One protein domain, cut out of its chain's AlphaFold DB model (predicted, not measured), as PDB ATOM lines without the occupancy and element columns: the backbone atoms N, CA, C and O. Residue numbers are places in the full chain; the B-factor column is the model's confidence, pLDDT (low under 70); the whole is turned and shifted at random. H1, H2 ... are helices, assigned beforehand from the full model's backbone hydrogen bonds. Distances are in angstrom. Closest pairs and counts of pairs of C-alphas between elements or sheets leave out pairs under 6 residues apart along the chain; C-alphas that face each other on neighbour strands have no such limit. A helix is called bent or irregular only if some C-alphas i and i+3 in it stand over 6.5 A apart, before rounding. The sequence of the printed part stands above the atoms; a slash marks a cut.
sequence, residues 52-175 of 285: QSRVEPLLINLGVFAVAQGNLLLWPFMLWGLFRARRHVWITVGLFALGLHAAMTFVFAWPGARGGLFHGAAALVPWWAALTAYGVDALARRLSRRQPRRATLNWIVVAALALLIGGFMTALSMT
ATOM      1  N   GLN A  52      23.973  99.761  70.436       96.19
ATOM      2  CA  GLN A  52      24.318 100.806  71.401       96.19
ATOM      3  C   GLN A  52      23.936 100.394  72.830       96.19
ATOM      4  O   GLN A  52      24.738 100.550  73.751       96.19
ATOM      5  N   SER A  53      22.772  99.763  72.999       94.94
ATOM      6  CA  SER A  53      22.300  99.282  74.303       94.94
ATOM      7  C   SER A  53      23.146  98.164  74.925       94.94
ATOM      8  O   SER A  53      22.892  97.777  76.059       94.94
ATOM      9  N   ARG A  54      24.132  97.597  74.210       96.12
ATOM     10  CA  ARG A  54      25.007  96.534  74.742       96.12
ATOM     11  C   ARG A  54      26.238  97.052  75.463       96.12
ATOM     12  O   ARG A  54      26.854  96.287  76.201       96.12
ATOM     13  N   VAL A  55      26.598  98.321  75.270       96.69
ATOM     14  CA  VAL A  55      27.821  98.896  75.845       96.69
ATOM     15  C   VAL A  55      27.755  98.908  77.370       96.69
ATOM     16  O   VAL A  55      28.661  98.401  78.025       96.69
ATOM     17  N   GLU A  56      26.671  99.433  77.938       96.44
ATOM     18  CA  GLU A  56      26.512  99.508  79.389       96.44
ATOM     19  C   GLU A  56      26.405  98.113  80.038       96.44
ATOM     20  O   GLU A  56      27.227  97.815  80.909       96.44
ATOM     21  N   PRO A  57      25.523  97.196  79.586       96.81
ATOM     22  CA  PRO A  57      25.499  95.823  80.084       96.81
ATOM     23  C   PRO A  57      26.835  95.084  79.990       96.81
ATOM     24  O   PRO A  57      27.170  94.317  80.891       96.81
ATOM     25  N   LEU A  58      27.623  95.315  78.933       97.12
ATOM     26  CA  LEU A  58      28.973  94.764  78.815       97.12
ATOM     27  C   LEU A  58      29.872  95.254  79.951       97.12
ATOM     28  O   LEU A  58      30.523  94.434  80.596       97.12
ATOM     29  N   LEU A  59      29.900  96.559  80.220       97.62
ATOM     30  CA  LEU A  59      30.707  97.126  81.304       97.62
ATOM     31  C   LEU A  59      30.250  96.615  82.675       97.62
ATOM     32  O   LEU A  59      31.091  96.209  83.481       97.62
ATOM     33  N   ILE A  60      28.936  96.550  82.914       96.88
ATOM     34  CA  ILE A  60      28.365  96.007  84.154       96.88
ATOM     35  C   ILE A  60      28.767  94.539  84.327       96.88
ATOM     36  O   ILE A  60      29.296  94.165  85.371       96.88
ATOM     37  N   ASN A  61      28.591  93.705  83.301       97.06
ATOM     38  CA  ASN A  61      28.912  92.279  83.375       97.06
ATOM     39  C   ASN A  61      30.416  92.008  83.501       97.06
ATOM     40  O   ASN A  61      30.809  91.063  84.188       97.06
ATOM     41  N   LEU A  62      31.272  92.837  82.892       96.06
ATOM     42  CA  LEU A  62      32.717  92.804  83.139       96.06
ATOM     43  C   LEU A  62      33.030  93.148  84.600       96.06
ATOM     44  O   LEU A  62      33.864  92.482  85.214       96.06
ATOM     45  N   GLY A  63      32.324  94.126  85.172       95.12
ATOM     46  CA  GLY A  63      32.366  94.445  86.598       95.12
ATOM     47  C   GLY A  63      31.935  93.267  87.473       95.12
ATOM     48  O   GLY A  63      32.661  92.894  88.389       95.12
ATOM     49  N   VAL A  64      30.818  92.606  87.153       94.00
ATOM     50  CA  VAL A  64      30.351  91.391  87.848       94.00
ATOM     51  C   VAL A  64      31.403  90.280  87.777       94.00
ATOM     52  O   VAL A  64      31.699  89.639  88.786       94.00
ATOM     53  N   PHE A  65      32.012  90.050  86.615       94.75
ATOM     54  CA  PHE A  65      33.086  89.067  86.485       94.75
ATOM     55  C   PHE A  65      34.307  89.433  87.341       94.75
ATOM     56  O   PHE A  65      34.793  88.602  88.106       94.75
ATOM     57  N   ALA A  66      34.794  90.671  87.258       93.00
ATOM     58  CA  ALA A  66      35.993  91.093  87.973       93.00
ATOM     59  C   ALA A  66      35.781  91.166  89.493       93.00
ATOM     60  O   ALA A  66      36.625  90.695  90.255       93.00
ATOM     61  N   VAL A  67      34.659  91.733  89.936       89.38
ATOM     62  CA  VAL A  67      34.365  92.015  91.345       89.38
ATOM     63  C   VAL A  67      33.690  90.826  92.013       89.38
ATOM     64  O   VAL A  67      34.256  90.279  92.951       89.38
ATOM     65  N   ALA A  68      32.527  90.385  91.529       87.62
ATOM     66  CA  ALA A  68      31.753  89.349  92.215       87.62
ATOM     67  C   ALA A  68      32.364  87.950  92.058       87.62
ATOM     68  O   ALA A  68      32.506  87.221  93.034       87.62
ATOM     69  N   GLN A  69      32.760  87.564  90.842       90.62
ATOM     70  CA  GLN A  69      33.376  86.246  90.617       90.62
ATOM     71  C   GLN A  69      34.875  86.273  90.944       90.62
ATOM     72  O   GLN A  69      35.416  85.358  91.562       90.62
ATOM     73  N   GLY A  70      35.544  87.348  90.535       88.88
ATOM     74  CA  GLY A  70      36.976  87.541  90.685       88.88
ATOM     75  C   GLY A  70      37.428  88.103  92.023       88.88
ATOM     76  O   GLY A  70      38.632  88.234  92.215       88.88
ATOM     77  N   ASN A  71      36.520  88.457  92.935       85.06
ATOM     78  CA  ASN A  71      36.854  89.122  94.199       85.06
ATOM     79  C   ASN A  71      37.830  90.302  94.008       85.06
ATOM     80  O   ASN A  71      38.788  90.464  94.767       85.06
ATOM     81  N   LEU A  72      37.627  91.071  92.931       83.81
ATOM     82  CA  LEU A  72      38.434  92.192  92.431       83.81
ATOM     83  C   LEU A  72      39.863  91.841  91.968       83.81
ATOM     84  O   LEU A  72      40.306  92.328  90.928       83.81
ATOM     85  N   LEU A  73      40.590  90.999  92.704       84.25
ATOM     86  CA  LEU A  73      42.018  90.728  92.495       84.25
ATOM     87  C   LEU A  73      42.317  89.341  91.915       84.25
ATOM     88  O   LEU A  73      43.423  89.112  91.424       84.25
ATOM     89  N   LEU A  74      41.373  88.401  91.973       87.31
ATOM     90  CA  LEU A  74      41.604  87.007  91.582       87.31
ATOM     91  C   LEU A  74      41.353  86.745  90.094       87.31
ATOM     92  O   LEU A  74      41.951  85.823  89.533       87.31
ATOM     93  N   TRP A  75      40.541  87.571  89.425       92.06
ATOM     94  CA  TRP A  75      40.185  87.370  88.014       92.06
ATOM     95  C   TRP A  75      41.384  87.239  87.049       92.06
ATOM     96  O   TRP A  75      41.298  86.404  86.141       92.06
ATOM     97  N   PRO A  76      42.537  87.929  87.212       92.38
ATOM     98  CA  PRO A  76      43.675  87.722  86.315       92.38
ATOM     99  C   PRO A  76      44.263  86.313  86.457       92.38
ATOM    100  O   PRO A  76      44.646  85.688  85.464       92.38
ATOM    101  N   PHE A  77      44.302  85.775  87.682       91.00
ATOM    102  CA  PHE A  77      44.773  84.414  87.941       91.00
ATOM    103  C   PHE A  77      43.777  83.369  87.438       91.00
ATOM    104  O   PHE A  77      44.212  82.344  86.919       91.00
ATOM    105  N   MET A  78      42.471  83.646  87.511       92.25
ATOM    106  CA  MET A  78      41.423  82.809  86.914       92.25
ATOM    107  C   MET A  78      41.632  82.656  85.406       92.25
ATOM    108  O   MET A  78      41.692  81.535  84.897       92.25
ATOM    109  N   LEU A  79      41.812  83.774  84.692       93.12
ATOM    110  CA  LEU A  79      42.044  83.771  83.244       93.12
ATOM    111  C   LEU A  79      43.371  83.105  82.875       93.12
ATOM    112  O   LEU A  79      43.444  82.337  81.913       93.12
ATOM    113  N   TRP A  80      44.426  83.350  83.657       92.56
ATOM    114  CA  TRP A  80      45.706  82.679  83.452       92.56
ATOM    115  C   TRP A  80      45.605  81.167  83.688       92.56
ATOM    116  O   TRP A  80      46.119  80.382  82.889       92.56
ATOM    117  N   GLY A  81      44.902  80.748  84.741       91.81
ATOM    118  CA  GLY A  81      44.595  79.349  85.019       91.81
ATOM    119  C   GLY A  81      43.837  78.705  83.863       91.81
ATOM    120  O   GLY A  81      44.257  77.658  83.372       91.81
ATOM    121  N   LEU A  82      42.793  79.369  83.358       91.50
ATOM    122  CA  LEU A  82      42.011  78.913  82.207       91.50
ATOM    123  C   LEU A  82      42.884  78.729  80.961       91.50
ATOM    124  O   LEU A  82      42.872  77.670  80.332       91.50
ATOM    125  N   PHE A  83      43.707  79.728  80.632       91.62
ATOM    126  CA  PHE A  83      44.626  79.662  79.498       91.62
ATOM    127  C   PHE A  83      45.611  78.493  79.617       91.62
ATOM    128  O   PHE A  83      45.940  77.834  78.627       91.62
ATOM    129  N   ARG A  84      46.090  78.205  80.829       91.00
ATOM    130  CA  ARG A  84      47.004  77.086  81.087       91.00
ATOM    131  C   ARG A  84      46.276  75.737  81.057       91.00
ATOM    132  O   ARG A  84      46.864  74.763  80.594       91.00
ATOM    133  N   ALA A  85      45.002  75.702  81.448       88.19
ATOM    134  CA  ALA A  85      44.159  74.509  81.488       88.19
ATOM    135  C   ALA A  85      43.486  74.155  80.144       88.19
ATOM    136  O   ALA A  85      42.843  73.113  80.044       88.19
ATOM    137  N   ARG A  86      43.669  74.965  79.088       84.31
ATOM    138  CA  ARG A  86      42.996  74.849  77.773       84.31
ATOM    139  C   ARG A  86      43.135  73.513  77.023       84.31
ATOM    140  O   ARG A  86      42.549  73.357  75.962       84.31
ATOM    141  N   ARG A  87      43.959  72.580  77.508       82.75
ATOM    142  CA  ARG A  87      44.148  71.237  76.924       82.75
ATOM    143  C   ARG A  87      43.542  70.108  77.764       82.75
ATOM    144  O   ARG A  87      43.754  68.944  77.450       82.75
ATOM    145  N   HIS A  88      42.821  70.437  78.830       80.38
ATOM    146  CA  HIS A  88      42.212  69.472  79.741       80.38
ATOM    147  C   HIS A  88      40.676  69.522  79.663       80.38
ATOM    148  O   HIS A  88      40.110  70.424  79.046       80.38
ATOM    149  N   VAL A  89      39.996  68.589  80.348       67.69
ATOM    150  CA  VAL A  89      38.517  68.498  80.480       67.69
ATOM    151  C   VAL A  89      37.838  69.816  80.896       67.69
ATOM    152  O   VAL A  89      36.664  70.049  80.626       67.69
ATOM    153  N   TRP A  90      38.614  70.725  81.484       75.38
ATOM    154  CA  TRP A  90      38.241  72.088  81.846       75.38
ATOM    155  C   TRP A  90      37.732  72.921  80.662       75.38
ATOM    156  O   TRP A  90      37.018  73.894  80.888       75.38
ATOM    157  N   ILE A  91      38.041  72.545  79.414       78.06
ATOM    158  CA  ILE A  91      37.574  73.279  78.234       78.06
ATOM    159  C   ILE A  91      36.048  73.269  78.097       78.06
ATOM    160  O   ILE A  91      35.487  74.293  77.729       78.06
ATOM    161  N   THR A  92      35.356  72.184  78.461       83.62
ATOM    162  CA  THR A  92      33.887  72.117  78.353       83.62
ATOM    163  C   THR A  92      33.215  73.081  79.327       83.62
ATOM    164  O   THR A  92      32.312  73.821  78.943       83.62
ATOM    165  N   VAL A  93      33.703  73.136  80.570       88.44
ATOM    166  CA  VAL A  93      33.215  74.106  81.564       88.44
ATOM    167  C   VAL A  93      33.610  75.528  81.167       88.44
ATOM    168  O   VAL A  93      32.814  76.444  81.327       88.44
ATOM    169  N   GLY A  94      34.790  75.716  80.568       88.31
ATOM    170  CA  GLY A  94      35.212  77.011  80.033       88.31
ATOM    171  C   GLY A  94      34.341  77.508  78.881       88.31
ATOM    172  O   GLY A  94      34.000  78.686  78.849       88.31
ATOM    173  N   LEU A  95      33.925  76.622  77.975       89.06
ATOM    174  CA  LEU A  95      32.972  76.946  76.912       89.06
ATOM    175  C   LEU A  95      31.593  77.277  77.483       89.06
ATOM    176  O   LEU A  95      30.972  78.232  77.028       89.06
ATOM    177  N   PHE A  96      31.137  76.541  78.499       91.25
ATOM    178  CA  PHE A  96      29.903  76.872  79.209       91.25
ATOM    179  C   PHE A  96      29.998  78.243  79.893       91.25
ATOM    180  O   PHE A  96      29.107  79.067  79.716       91.25
ATOM    181  N   ALA A  97      31.090  78.525  80.608       92.56
ATOM    182  CA  ALA A  97      31.317  79.807  81.264       92.56
ATOM    183  C   ALA A  97      31.338  80.959  80.250       92.56
ATOM    184  O   ALA A  97      30.645  81.955  80.446       92.56
ATOM    185  N   LEU A  98      32.078  80.810  79.146       91.88
ATOM    186  CA  LEU A  98      32.133  81.804  78.076       91.88
ATOM    187  C   LEU A  98      30.766  81.993  77.411       91.88
ATOM    188  O   LEU A  98      30.347  83.126  77.196       91.88
ATOM    189  N   GLY A  99      30.060  80.900  77.122       94.69
ATOM    190  CA  GLY A  99      28.723  80.925  76.536       94.69
ATOM    191  C   GLY A  99      27.702  81.604  77.445       94.69
ATOM    192  O   GLY A  99      26.932  82.431  76.971       94.69
ATOM    193  N   LEU A 100      27.740  81.328  78.752       95.25
ATOM    194  CA  LEU A 100      26.898  81.985  79.749       95.25
ATOM    195  C   LEU A 100      27.164  83.495  79.790       95.25
ATOM    196  O   LEU A 100      26.221  84.277  79.702       95.25
ATOM    197  N   HIS A 101      28.433  83.908  79.876       94.88
ATOM    198  CA  HIS A 101      28.792  85.329  79.889       94.88
ATOM    199  C   HIS A 101      28.390  86.017  78.581       94.88
ATOM    200  O   HIS A 101      27.811  87.100  78.619       94.88
ATOM    201  N   ALA A 102      28.633  85.386  77.430       95.62
ATOM    202  CA  ALA A 102      28.249  85.924  76.129       95.62
ATOM    203  C   ALA A 102      26.724  86.051  75.995       95.62
ATOM    204  O   ALA A 102      26.231  87.098  75.580       95.62
ATOM    205  N   ALA A 103      25.966  85.031  76.403       95.38
ATOM    206  CA  ALA A 103      24.507  85.058  76.373       95.38
ATOM    207  C   ALA A 103      23.948  86.162  77.279       95.38
ATOM    208  O   ALA A 103      23.126  86.951  76.825       95.38
ATOM    209  N   MET A 104      24.435  86.278  78.516       96.25
ATOM    210  CA  MET A 104      23.987  87.305  79.467       96.25
ATOM    211  C   MET A 104      24.475  88.720  79.130       96.25
ATOM    212  O   MET A 104      23.969  89.687  79.685       96.25
ATOM    213  N   THR A 105      25.449  88.864  78.231       95.06
ATOM    214  CA  THR A 105      25.984  90.175  77.830       95.06
ATOM    215  C   THR A 105      25.395  90.671  76.517       95.06
ATOM    216  O   THR A 105      25.097  91.854  76.390       95.06
ATOM    217  N   PHE A 106      25.206  89.788  75.536       94.50
ATOM    218  CA  PHE A 106      24.825  90.193  74.179       94.50
ATOM    219  C   PHE A 106      23.391  89.822  73.815       94.50
ATOM    220  O   PHE A 106      22.733  90.580  73.099       94.50
ATOM    221  N   VAL A 107      22.900  88.684  74.312       93.75
ATOM    222  CA  VAL A 107      21.528  88.234  74.060       93.75
ATOM    223  C   VAL A 107      20.627  88.840  75.127       93.75
ATOM    224  O   VAL A 107      19.911  89.791  74.847       93.75
ATOM    225  N   PHE A 108      20.747  88.392  76.371       94.19
ATOM    226  CA  PHE A 108      19.950  88.840  77.512       94.19
ATOM    227  C   PHE A 108      20.647  89.971  78.271       94.19
ATOM    228  O   PHE A 108      20.839  89.878  79.477       94.19
ATOM    229  N   ALA A 109      21.063  91.020  77.558       95.50
ATOM    230  CA  ALA A 109      21.975  92.040  78.076       95.50
ATOM    231  C   ALA A 109      21.473  92.717  79.362       95.50
ATOM    232  O   ALA A 109      22.151  92.684  80.388       95.50
ATOM    233  N   TRP A 110      20.261  93.277  79.334       95.06
ATOM    234  CA  TRP A 110      19.678  93.963  80.490       95.06
ATOM    235  C   TRP A 110      19.329  93.022  81.652       95.06
ATOM    236  O   TRP A 110      19.745  93.318  82.774       95.06
ATOM    237  N   PRO A 111      18.673  91.861  81.435       93.56
ATOM    238  CA  PRO A 111      18.489  90.873  82.497       93.56
ATOM    239  C   PRO A 111      19.816  90.383  83.088       93.56
ATOM    240  O   PRO A 111      19.932  90.216  84.300       93.56
ATOM    241  N   GLY A 112      20.833  90.173  82.249       94.62
ATOM    242  CA  GLY A 112      22.163  89.742  82.664       94.62
ATOM    243  C   GLY A 112      22.847  90.764  83.566       94.62
ATOM    244  O   GLY A 112      23.267  90.404  84.668       94.62
ATOM    245  N   ALA A 113      22.875  92.027  83.133       95.69
ATOM    246  CA  ALA A 113      23.457  93.149  83.868       95.69
ATOM    247  C   ALA A 113      22.750  93.429  85.200       95.69
ATOM    248  O   ALA A 113      23.396  93.792  86.180       95.69
ATOM    249  N   ARG A 114      21.432  93.222  85.266       93.31
ATOM    250  CA  ARG A 114      20.611  93.487  86.458       93.31
ATOM    251  C   ARG A 114      20.451  92.273  87.383       93.31
ATOM    252  O   ARG A 114      19.544  92.241  88.204       93.31
ATOM    253  N   GLY A 115      21.346  91.289  87.277       91.31
ATOM    254  CA  GLY A 115      21.471  90.188  88.243       91.31
ATOM    255  C   GLY A 115      21.469  88.793  87.624       91.31
ATOM    256  O   GLY A 115      21.974  87.851  88.237       91.31
ATOM    257  N   GLY A 116      20.990  88.633  86.389       92.81
ATOM    258  CA  GLY A 116      20.934  87.337  85.709       92.81
ATOM    259  C   GLY A 116      22.304  86.666  85.575       92.81
ATOM    260  O   GLY A 116      22.431  85.466  85.836       92.81
ATOM    261  N   LEU A 117      23.354  87.432  85.249       95.44
ATOM    262  CA  LEU A 117      24.718  86.903  85.220       95.44
ATOM    263  C   LEU A 117      25.226  86.587  86.628       95.44
ATOM    264  O   LEU A 117      25.833  85.539  86.823       95.44
ATOM    265  N   PHE A 118      24.971  87.464  87.600       92.75
ATOM    266  CA  PHE A 118      25.407  87.278  88.985       92.75
ATOM    267  C   PHE A 118      24.863  85.964  89.569       92.75
ATOM    268  O   PHE A 118      25.633  85.138  90.059       92.75
ATOM    269  N   HIS A 119      23.560  85.707  89.418       92.38
ATOM    270  CA  HIS A 119      22.940  84.457  89.858       92.38
ATOM    271  C   HIS A 119      23.388  83.252  89.025       92.38
ATOM    272  O   HIS A 119      23.731  82.208  89.581       92.38
ATOM    273  N   GLY A 120      23.420  83.381  87.695       90.81
ATOM    274  CA  GLY A 120      23.810  82.282  86.809       90.81
ATOM    275  C   GLY A 120      25.261  81.837  87.012       90.81
ATOM    276  O   GLY A 120      25.566  80.645  86.960       90.81
ATOM    277  N   ALA A 121      26.163  82.781  87.284       93.31
ATOM    278  CA  ALA A 121      27.580  82.514  87.481       93.31
ATOM    279  C   ALA A 121      27.915  81.951  88.871       93.31
ATOM    280  O   ALA A 121      29.032  81.474  89.063       93.31
ATOM    281  N   ALA A 122      26.969  81.918  89.819       90.81
ATOM    282  CA  ALA A 122      27.187  81.311  91.136       90.81
ATOM    283  C   ALA A 122      27.635  79.839  91.024       90.81
ATOM    284  O   ALA A 122      28.522  79.391  91.750       90.81
ATOM    285  N   ALA A 123      27.106  79.105  90.039       89.75
ATOM    286  CA  ALA A 123      27.507  77.726  89.759       89.75
ATOM    287  C   ALA A 123      28.969  77.588  89.279       89.75
ATOM    288  O   ALA A 123      29.548  76.506  89.364       89.75
ATOM    289  N   LEU A 124      29.581  78.670  88.782       92.25
ATOM    290  CA  LEU A 124      30.969  78.694  88.316       92.25
ATOM    291  C   LEU A 124      31.970  79.002  89.435       92.25
ATOM    292  O   LEU A 124      33.166  78.820  89.224       92.25
ATOM    293  N   VAL A 125      31.519  79.437  90.617       90.81
ATOM    294  CA  VAL A 125      32.408  79.874  91.710       90.81
ATOM    295  C   VAL A 125      33.442  78.805  92.104       90.81
ATOM    296  O   VAL A 125      34.630  79.135  92.124       90.81
ATOM    297  N   PRO A 126      33.084  77.520  92.333       90.06
ATOM    298  CA  PRO A 126      34.080  76.501  92.678       90.06
ATOM    299  C   PRO A 126      35.106  76.272  91.561       90.06
ATOM    300  O   PRO A 126      36.291  76.053  91.812       90.06
ATOM    301  N   TRP A 127      34.654  76.353  90.308       91.25
ATOM    302  CA  TRP A 127      35.504  76.179  89.137       91.25
ATOM    303  C   TRP A 127      36.483  77.345  88.976       91.25
ATOM    304  O   TRP A 127      37.678  77.129  88.759       91.25
ATOM    305  N   TRP A 128      36.009  78.576  89.168       92.25
ATOM    306  CA  TRP A 128      36.850  79.764  89.183       92.25
ATOM    307  C   TRP A 128      37.863  79.752  90.324       92.25
ATOM    308  O   TRP A 128      39.028  80.069  90.094       92.25
ATOM    309  N   ALA A 129      37.476  79.309  91.519       88.81
ATOM    310  CA  ALA A 129      38.400  79.143  92.638       88.81
ATOM    311  C   ALA A 129      39.527  78.143  92.312       88.81
ATOM    312  O   ALA A 129      40.705  78.436  92.538       88.81
ATOM    313  N   ALA A 130      39.194  76.998  91.707       89.94
ATOM    314  CA  ALA A 130      40.188  76.014  91.280       89.94
ATOM    315  C   ALA A 130      41.141  76.576  90.207       89.94
ATOM    316  O   ALA A 130      42.358  76.381  90.289       89.94
ATOM    317  N   LEU A 131      40.613  77.317  89.228       91.38
ATOM    318  CA  LEU A 131      41.428  77.980  88.209       91.38
ATOM    319  C   LEU A 131      42.316  79.081  88.787       91.38
ATOM    320  O   LEU A 131      43.456  79.207  88.349       91.38
ATOM    321  N   THR A 132      41.846  79.831  89.785       89.31
ATOM    322  CA  THR A 132      42.668  80.797  90.527       89.31
ATOM    323  C   THR A 132      43.866  80.104  91.156       89.31
ATOM    324  O   THR A 132      44.999  80.511  90.909       89.31
ATOM    325  N   ALA A 133      43.641  79.029  91.920       86.81
ATOM    326  CA  ALA A 133      44.716  78.290  92.582       86.81
ATOM    327  C   ALA A 133      45.729  77.738  91.566       86.81
ATOM    328  O   ALA A 133      46.940  77.924  91.715       86.81
ATOM    329  N   TYR A 134      45.237  77.134  90.482       88.56
ATOM    330  CA  TYR A 134      46.079  76.629  89.401       88.56
ATOM    331  C   TYR A 134      46.852  77.745  88.679       88.56
ATOM    332  O   TYR A 134      48.035  77.590  88.362       88.56
ATOM    333  N   GLY A 135      46.207  78.882  88.422       89.81
ATOM    334  CA  GLY A 135      46.801  80.047  87.779       89.81
ATOM    335  C   GLY A 135      47.914  80.657  88.624       89.81
ATOM    336  O   GLY A 135      49.027  80.849  88.128       89.81
ATOM    337  N   VAL A 136      47.647  80.890  89.908       85.56
ATOM    338  CA  VAL A 136      48.640  81.354  90.880       85.56
ATOM    339  C   VAL A 136      49.857  80.434  90.883       85.56
ATOM    340  O   VAL A 136      50.976  80.899  90.686       85.56
ATOM    341  N   ASP A 137      49.649  79.129  91.031       84.38
ATOM    342  CA  ASP A 137      50.717  78.132  91.078       84.38
ATOM    343  C   ASP A 137      51.539  78.100  89.772       84.38
ATOM    344  O   ASP A 137      52.776  78.121  89.759       84.38
ATOM    345  N   ALA A 138      50.854  78.136  88.626       87.00
ATOM    346  CA  ALA A 138      51.487  78.180  87.316       87.00
ATOM    347  C   ALA A 138      52.296  79.465  87.082       87.00
ATOM    348  O   ALA A 138      53.327  79.415  86.396       87.00
ATOM    349  N   LEU A 139      51.833  80.606  87.600       85.06
ATOM    350  CA  LEU A 139      52.538  81.883  87.532       85.06
ATOM    351  C   LEU A 139      53.723  81.911  88.501       85.06
ATOM    352  O   LEU A 139      54.834  82.241  88.086       85.06
ATOM    353  N   ALA A 140      53.519  81.482  89.746       81.38
ATOM    354  CA  ALA A 140      54.544  81.394  90.775       81.38
ATOM    355  C   ALA A 140      55.722  80.552  90.288       81.38
ATOM    356  O   ALA A 140      56.845  81.051  90.270       81.38
ATOM    357  N   ARG A 141      55.466  79.340  89.772       81.81
ATOM    358  CA  ARG A 141      56.508  78.501  89.159       81.81
ATOM    359  C   ARG A 141      57.215  79.204  88.013       81.81
ATOM    360  O   ARG A 141      58.432  79.108  87.908       81.81
ATOM    361  N   ARG A 142      56.481  79.896  87.132       83.38
ATOM    362  CA  ARG A 142      57.076  80.612  85.991       83.38
ATOM    363  C   ARG A 142      58.040  81.706  86.459       83.38
ATOM    364  O   ARG A 142      59.107  81.825  85.864       83.38
ATOM    365  N   LEU A 143      57.680  82.454  87.500       81.38
ATOM    366  CA  LEU A 143      58.489  83.539  88.065       81.38
ATOM    367  C   LEU A 143      59.653  83.017  88.924       81.38
ATOM    368  O   LEU A 143      60.744  83.580  88.896       81.38
ATOM    369  N   SER A 144      59.462  81.907  89.637       76.62
ATOM    370  CA  SER A 144      60.472  81.293  90.506       76.62
ATOM    371  C   SER A 144      61.364  80.274  89.795       76.62
ATOM    372  O   SER A 144      62.197  79.645  90.445       76.62
ATOM    373  N   ARG A 145      61.230  80.109  88.469       73.94
ATOM    374  CA  ARG A 145      61.982  79.133  87.652       73.94
ATOM    375  C   ARG A 145      63.493  79.155  87.880       73.94
ATOM    376  O   ARG A 145      64.138  78.129  87.721       73.94
ATOM    377  N   ARG A 146      64.050  80.318  88.230       72.31
ATOM    378  CA  ARG A 146      65.485  80.502  88.490       72.31
ATOM    379  C   ARG A 146      65.860  80.478  89.975       72.31
ATOM    380  O   ARG A 146      67.043  80.445  90.280       72.31
ATOM    381  N   GLN A 147      64.889  80.520  90.894       71.69
ATOM    382  CA  GLN A 147      65.118  80.584  92.344       71.69
ATOM    383  C   GLN A 147      63.979  79.895  93.128       71.69
ATOM    384  O   GLN A 147      63.035  80.564  93.554       71.69
ATOM    385  N   PRO A 148      64.055  78.573  93.373       66.88
ATOM    386  CA  PRO A 148      62.972  77.801  93.995       66.88
ATOM    387  C   PRO A 148      62.614  78.254  95.421       66.88
ATOM    388  O   PRO A 148      61.450  78.176  95.797       66.88
ATOM    389  N   ARG A 149      63.553  78.842  96.181       66.56
ATOM    390  CA  ARG A 149      63.266  79.467  97.493       66.56
ATOM    391  C   ARG A 149      62.239  80.610  97.422       66.56
ATOM    392  O   ARG A 149      61.551  80.862  98.404       66.56
ATOM    393  N   ARG A 150      62.083  81.276  96.267       65.69
ATOM    394  CA  ARG A 150      61.060  82.320  96.063       65.69
ATOM    395  C   ARG A 150      59.654  81.753  95.820       65.69
ATOM    396  O   ARG A 150      58.688  82.500  95.917       65.69
ATOM    397  N   ALA A 151      59.515  80.455  95.533       64.06
ATOM    398  CA  ALA A 151      58.209  79.832  95.314       64.06
ATOM    399  C   ALA A 151      57.363  79.792  96.599       64.06
ATOM    400  O   ALA A 151      56.168  80.067  96.548       64.06
ATOM    401  N   THR A 152      57.983  79.526  97.754       67.81
ATOM    402  CA  THR A 152      57.308  79.539  99.063       67.81
ATOM    403  C   THR A 152      56.846  80.946  99.451       67.81
ATOM    404  O   THR A 152      55.730  81.110  99.936       67.81
ATOM    405  N   LEU A 153      57.651  81.977  99.160       68.88
ATOM    406  CA  LEU A 153      57.264  83.379  99.370       68.88
ATOM    407  C   LEU A 153      56.024  83.772  98.549       68.88
ATOM    408  O   LEU A 153      55.165  84.485  99.057       68.88
ATOM    409  N   ASN A 154      55.888  83.270  97.318       70.25
ATOM    410  CA  ASN A 154      54.720  83.558  96.478       70.25
ATOM    411  C   ASN A 154      53.415  83.011  97.082       70.25
ATOM    412  O   ASN A 154      52.388  83.680  97.007       70.25
ATOM    413  N   TRP A 155      53.449  81.834  97.716       71.38
ATOM    414  CA  TRP A 155      52.276  81.275  98.395       71.38
ATOM    415  C   TRP A 155      51.894  82.047  99.657       71.38
ATOM    416  O   TRP A 155      50.708  82.214  99.917       71.38
ATOM    417  N   ILE A 156      52.875  82.581 100.394       75.44
ATOM    418  CA  ILE A 156      52.620  83.469 101.540       75.44
ATOM    419  C   ILE A 156      51.921  84.749 101.072       75.44
ATOM    420  O   ILE A 156      50.934  85.154 101.677       75.44
ATOM    421  N   VAL A 157      52.379  85.354  99.971       72.94
ATOM    422  CA  VAL A 157      51.745  86.555  99.399       72.94
ATOM    423  C   VAL A 157      50.310  86.269  98.958       72.94
ATOM    424  O   VAL A 157      49.421  87.063  99.241       72.94
ATOM    425  N   VAL A 158      50.057  85.130  98.309       73.19
ATOM    426  CA  VAL A 158      48.704  84.744  97.872       73.19
ATOM    427  C   VAL A 158      47.792  84.480  99.065       73.19
ATOM    428  O   VAL A 158      46.660  84.957  99.073       73.19
ATOM    429  N   ALA A 159      48.274  83.755 100.077       75.56
ATOM    430  CA  ALA A 159      47.521  83.505 101.302       75.56
ATOM    431  C   ALA A 159      47.207  84.816 102.037       75.56
ATOM    432  O   ALA A 159      46.074  85.021 102.460       75.56
ATOM    433  N   ALA A 160      48.173  85.736 102.118       80.56
ATOM    434  CA  ALA A 160      47.968  87.061 102.691       80.56
ATOM    435  C   ALA A 160      46.928  87.870 101.902       80.56
ATOM    436  O   ALA A 160      46.053  88.470 102.515       80.56
ATOM    437  N   LEU A 161      46.970  87.840 100.562       76.38
ATOM    438  CA  LEU A 161      45.981  88.509  99.711       76.38
ATOM    439  C   LEU A 161      44.578  87.922  99.916       76.38
ATOM    440  O   LEU A 161      43.618  88.671 100.052       76.38
ATOM    441  N   ALA A 162      44.462  86.593  99.976       76.69
ATOM    442  CA  ALA A 162      43.194  85.909 100.209       76.69
ATOM    443  C   ALA A 162      42.607  86.252 101.588       76.69
ATOM    444  O   ALA A 162      41.411  86.518 101.688       76.69
ATOM    445  N   LEU A 163      43.443  86.310 102.630       83.12
ATOM    446  CA  LEU A 163      43.034  86.737 103.971       83.12
ATOM    447  C   LEU A 163      42.626  88.214 104.008       83.12
ATOM    448  O   LEU A 163      41.628  88.545 104.638       83.12
ATOM    449  N   LEU A 164      43.351  89.094 103.311       84.69
ATOM    450  CA  LEU A 164      43.016  90.519 103.197       84.69
ATOM    451  C   LEU A 164      41.673  90.729 102.497       84.69
ATOM    452  O   LEU A 164      40.834  91.468 102.998       84.69
ATOM    453  N   ILE A 165      41.454  90.050 101.367       80.62
ATOM    454  CA  ILE A 165      40.193  90.103 100.621       80.62
ATOM    455  C   ILE A 165      39.056  89.530 101.470       80.62
ATOM    456  O   ILE A 165      38.018  90.170 101.597       80.62
ATOM    457  N   GLY A 166      39.251  88.362 102.091       81.25
ATOM    458  CA  GLY A 166      38.247  87.740 102.956       81.25
ATOM    459  C   GLY A 166      37.894  88.611 104.164       81.25
ATOM    460  O   GLY A 166      36.717  88.794 104.468       81.25
ATOM    461  N   GLY A 167      38.897  89.215 104.808       84.00
ATOM    462  CA  GLY A 167      38.709  90.163 105.903       84.00
ATOM    463  C   GLY A 167      37.974  91.429 105.461       84.00
ATOM    464  O   GLY A 167      37.030  91.844 106.124       84.00
ATOM    465  N   PHE A 168      38.340  91.996 104.310       83.25
ATOM    466  CA  PHE A 168      37.675  93.171 103.742       83.25
ATOM    467  C   PHE A 168      36.212  92.888 103.367       83.25
ATOM    468  O   PHE A 168      35.332  93.658 103.740       83.25
ATOM    469  N   MET A 169      35.926  91.763 102.705       80.62
ATOM    470  CA  MET A 169      34.553  91.347 102.383       80.62
ATOM    471  C   MET A 169      33.720  91.096 103.645       80.62
ATOM    472  O   MET A 169      32.554  91.483 103.700       80.62
ATOM    473  N   THR A 170      34.319  90.498 104.679       81.00
ATOM    474  CA  THR A 170      33.656  90.306 105.978       81.00
ATOM    475  C   THR A 170      33.334  91.652 106.617       81.00
ATOM    476  O   THR A 170      32.201  91.868 107.024       81.00
ATOM    477  N   ALA A 171      34.284  92.592 106.631       83.81
ATOM    478  CA  ALA A 171      34.068  93.935 107.164       83.81
ATOM    479  C   ALA A 171      32.959  94.695 106.412       83.81
ATOM    480  O   ALA A 171      32.123  95.327 107.050       83.81
ATOM    481  N   LEU A 172      32.898  94.579 105.078       79.69
ATOM    482  CA  LEU A 172      31.796  95.131 104.279       79.69
ATOM    483  C   LEU A 172      30.452  94.450 104.556       79.69
ATOM    484  O   LEU A 172      29.421  95.087 104.415       79.69
ATOM    485  N   SER A 173      30.453  93.174 104.941       75.88
ATOM    486  CA  SER A 173      29.230  92.433 105.285       75.88
ATOM    487  C   SER A 173      28.763  92.692 106.721       75.88
ATOM    488  O   SER A 173      27.670  92.281 107.094       75.88
ATOM    489  N   MET A 174      29.599  93.339 107.541       78.19
ATOM    490  CA  MET A 174      29.294  93.714 108.924       78.19
ATOM    491  C   MET A 174      28.655  95.102 109.041       78.19
ATOM    492  O   MET A 174      28.346  95.521 110.155       78.19
ATOM    493  N   THR A 175      28.445  95.825 107.936       71.75
ATOM    494  CA  THR A 175      27.573  97.001 107.961       71.75
ATOM    495  C   THR A 175      26.147  96.522 108.239       71.75
ATOM    496  O   THR A 175      25.621  95.711 107.472       71.75
TER     497      THR A 175
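AT A GLANCE: This is residues 52 to 175 of the 285 residues of an uncharacterized protein of Chloroflexi bacterium OLB13 (UniProt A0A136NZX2). A long, kinked helix, H4, runs through the middle; H1 and H3 pack on its earlier part and H2 crosses its later part. From the far end of H4, H5 folds back as the second arm of an open V, meeting H4 near the turn; residues 170 to 175, of which 170 to 173 belong to H5, stick out free. The printed part has 124 residues with five named helices, in the order H1 to H5, and no named strand: the class is all helix. It is only just compact, close to loose, with a radius of gyration of the C-alphas of 16.2 A and spans of 50 by 42 by 25 A.

IN THESE COORDINATES: Find C-alpha 55 at (27.821, 98.896, 75.845); from there H1 runs 20.2 A to residue 69. Next come H2, residues 75 to 85, 15.0 A long, and H3, residues 90 to 107, 24.5 A long. Look for H4 at residues 109 to 144, 41.9 A from C-alpha 109 at (21.975, 92.040, 78.076). It is irregular, with C-alphas 114 and 117 lying 7.9 A apart, and has a kink of 69 degrees near residue 123. H5, residues 149 to 173, runs 37.2 A to C-alpha 173 at (29.230, 92.433, 105.285).

HOW THE PARTS SIT: Begin at H4, the hub, which touches the four other helices. H1 touches it at a steep tilt of 52 degrees, the same way; the closest C-alphas, of Pro 57 and Ala 113, are 5.1 A apart. H3 and H4 form a helical hairpin, opposite ways at 36 degrees, only just steep, with the C-alphas of Met 104 and Gly 112 closest at 4.4 A. H2 touches residues 128 to 139 of H4 alone; the C-alphas of Gly 81 and Gly 135 come closest, at 3.6 A. H4 and H5 form another helical hairpin at a shallow tilt of 24 degrees, and the C-alphas of Ser 144 and Ala 151 are closest at 5.5 A. Here residues 136 to 144 of H4 and 150 to 158 of H5 alone touch. H5 is apart from H1, H2 and H3. Along the backbones, every O i to N i+4 pair is within hydrogen-bond range in H2 and H3, against 10 of 11 in H1, 25 of 32 in H4 and 20 of 21 in H5.

THE WHOLE: The two C-alphas farthest apart, of Gln 52 and Arg 149, are 51.5 A apart. The printed part has no cut, and its four links between helices are tight. Mean pLDDT of the printed part is 86.7; look for values under 70 at residue 89 and residues 148 to 153.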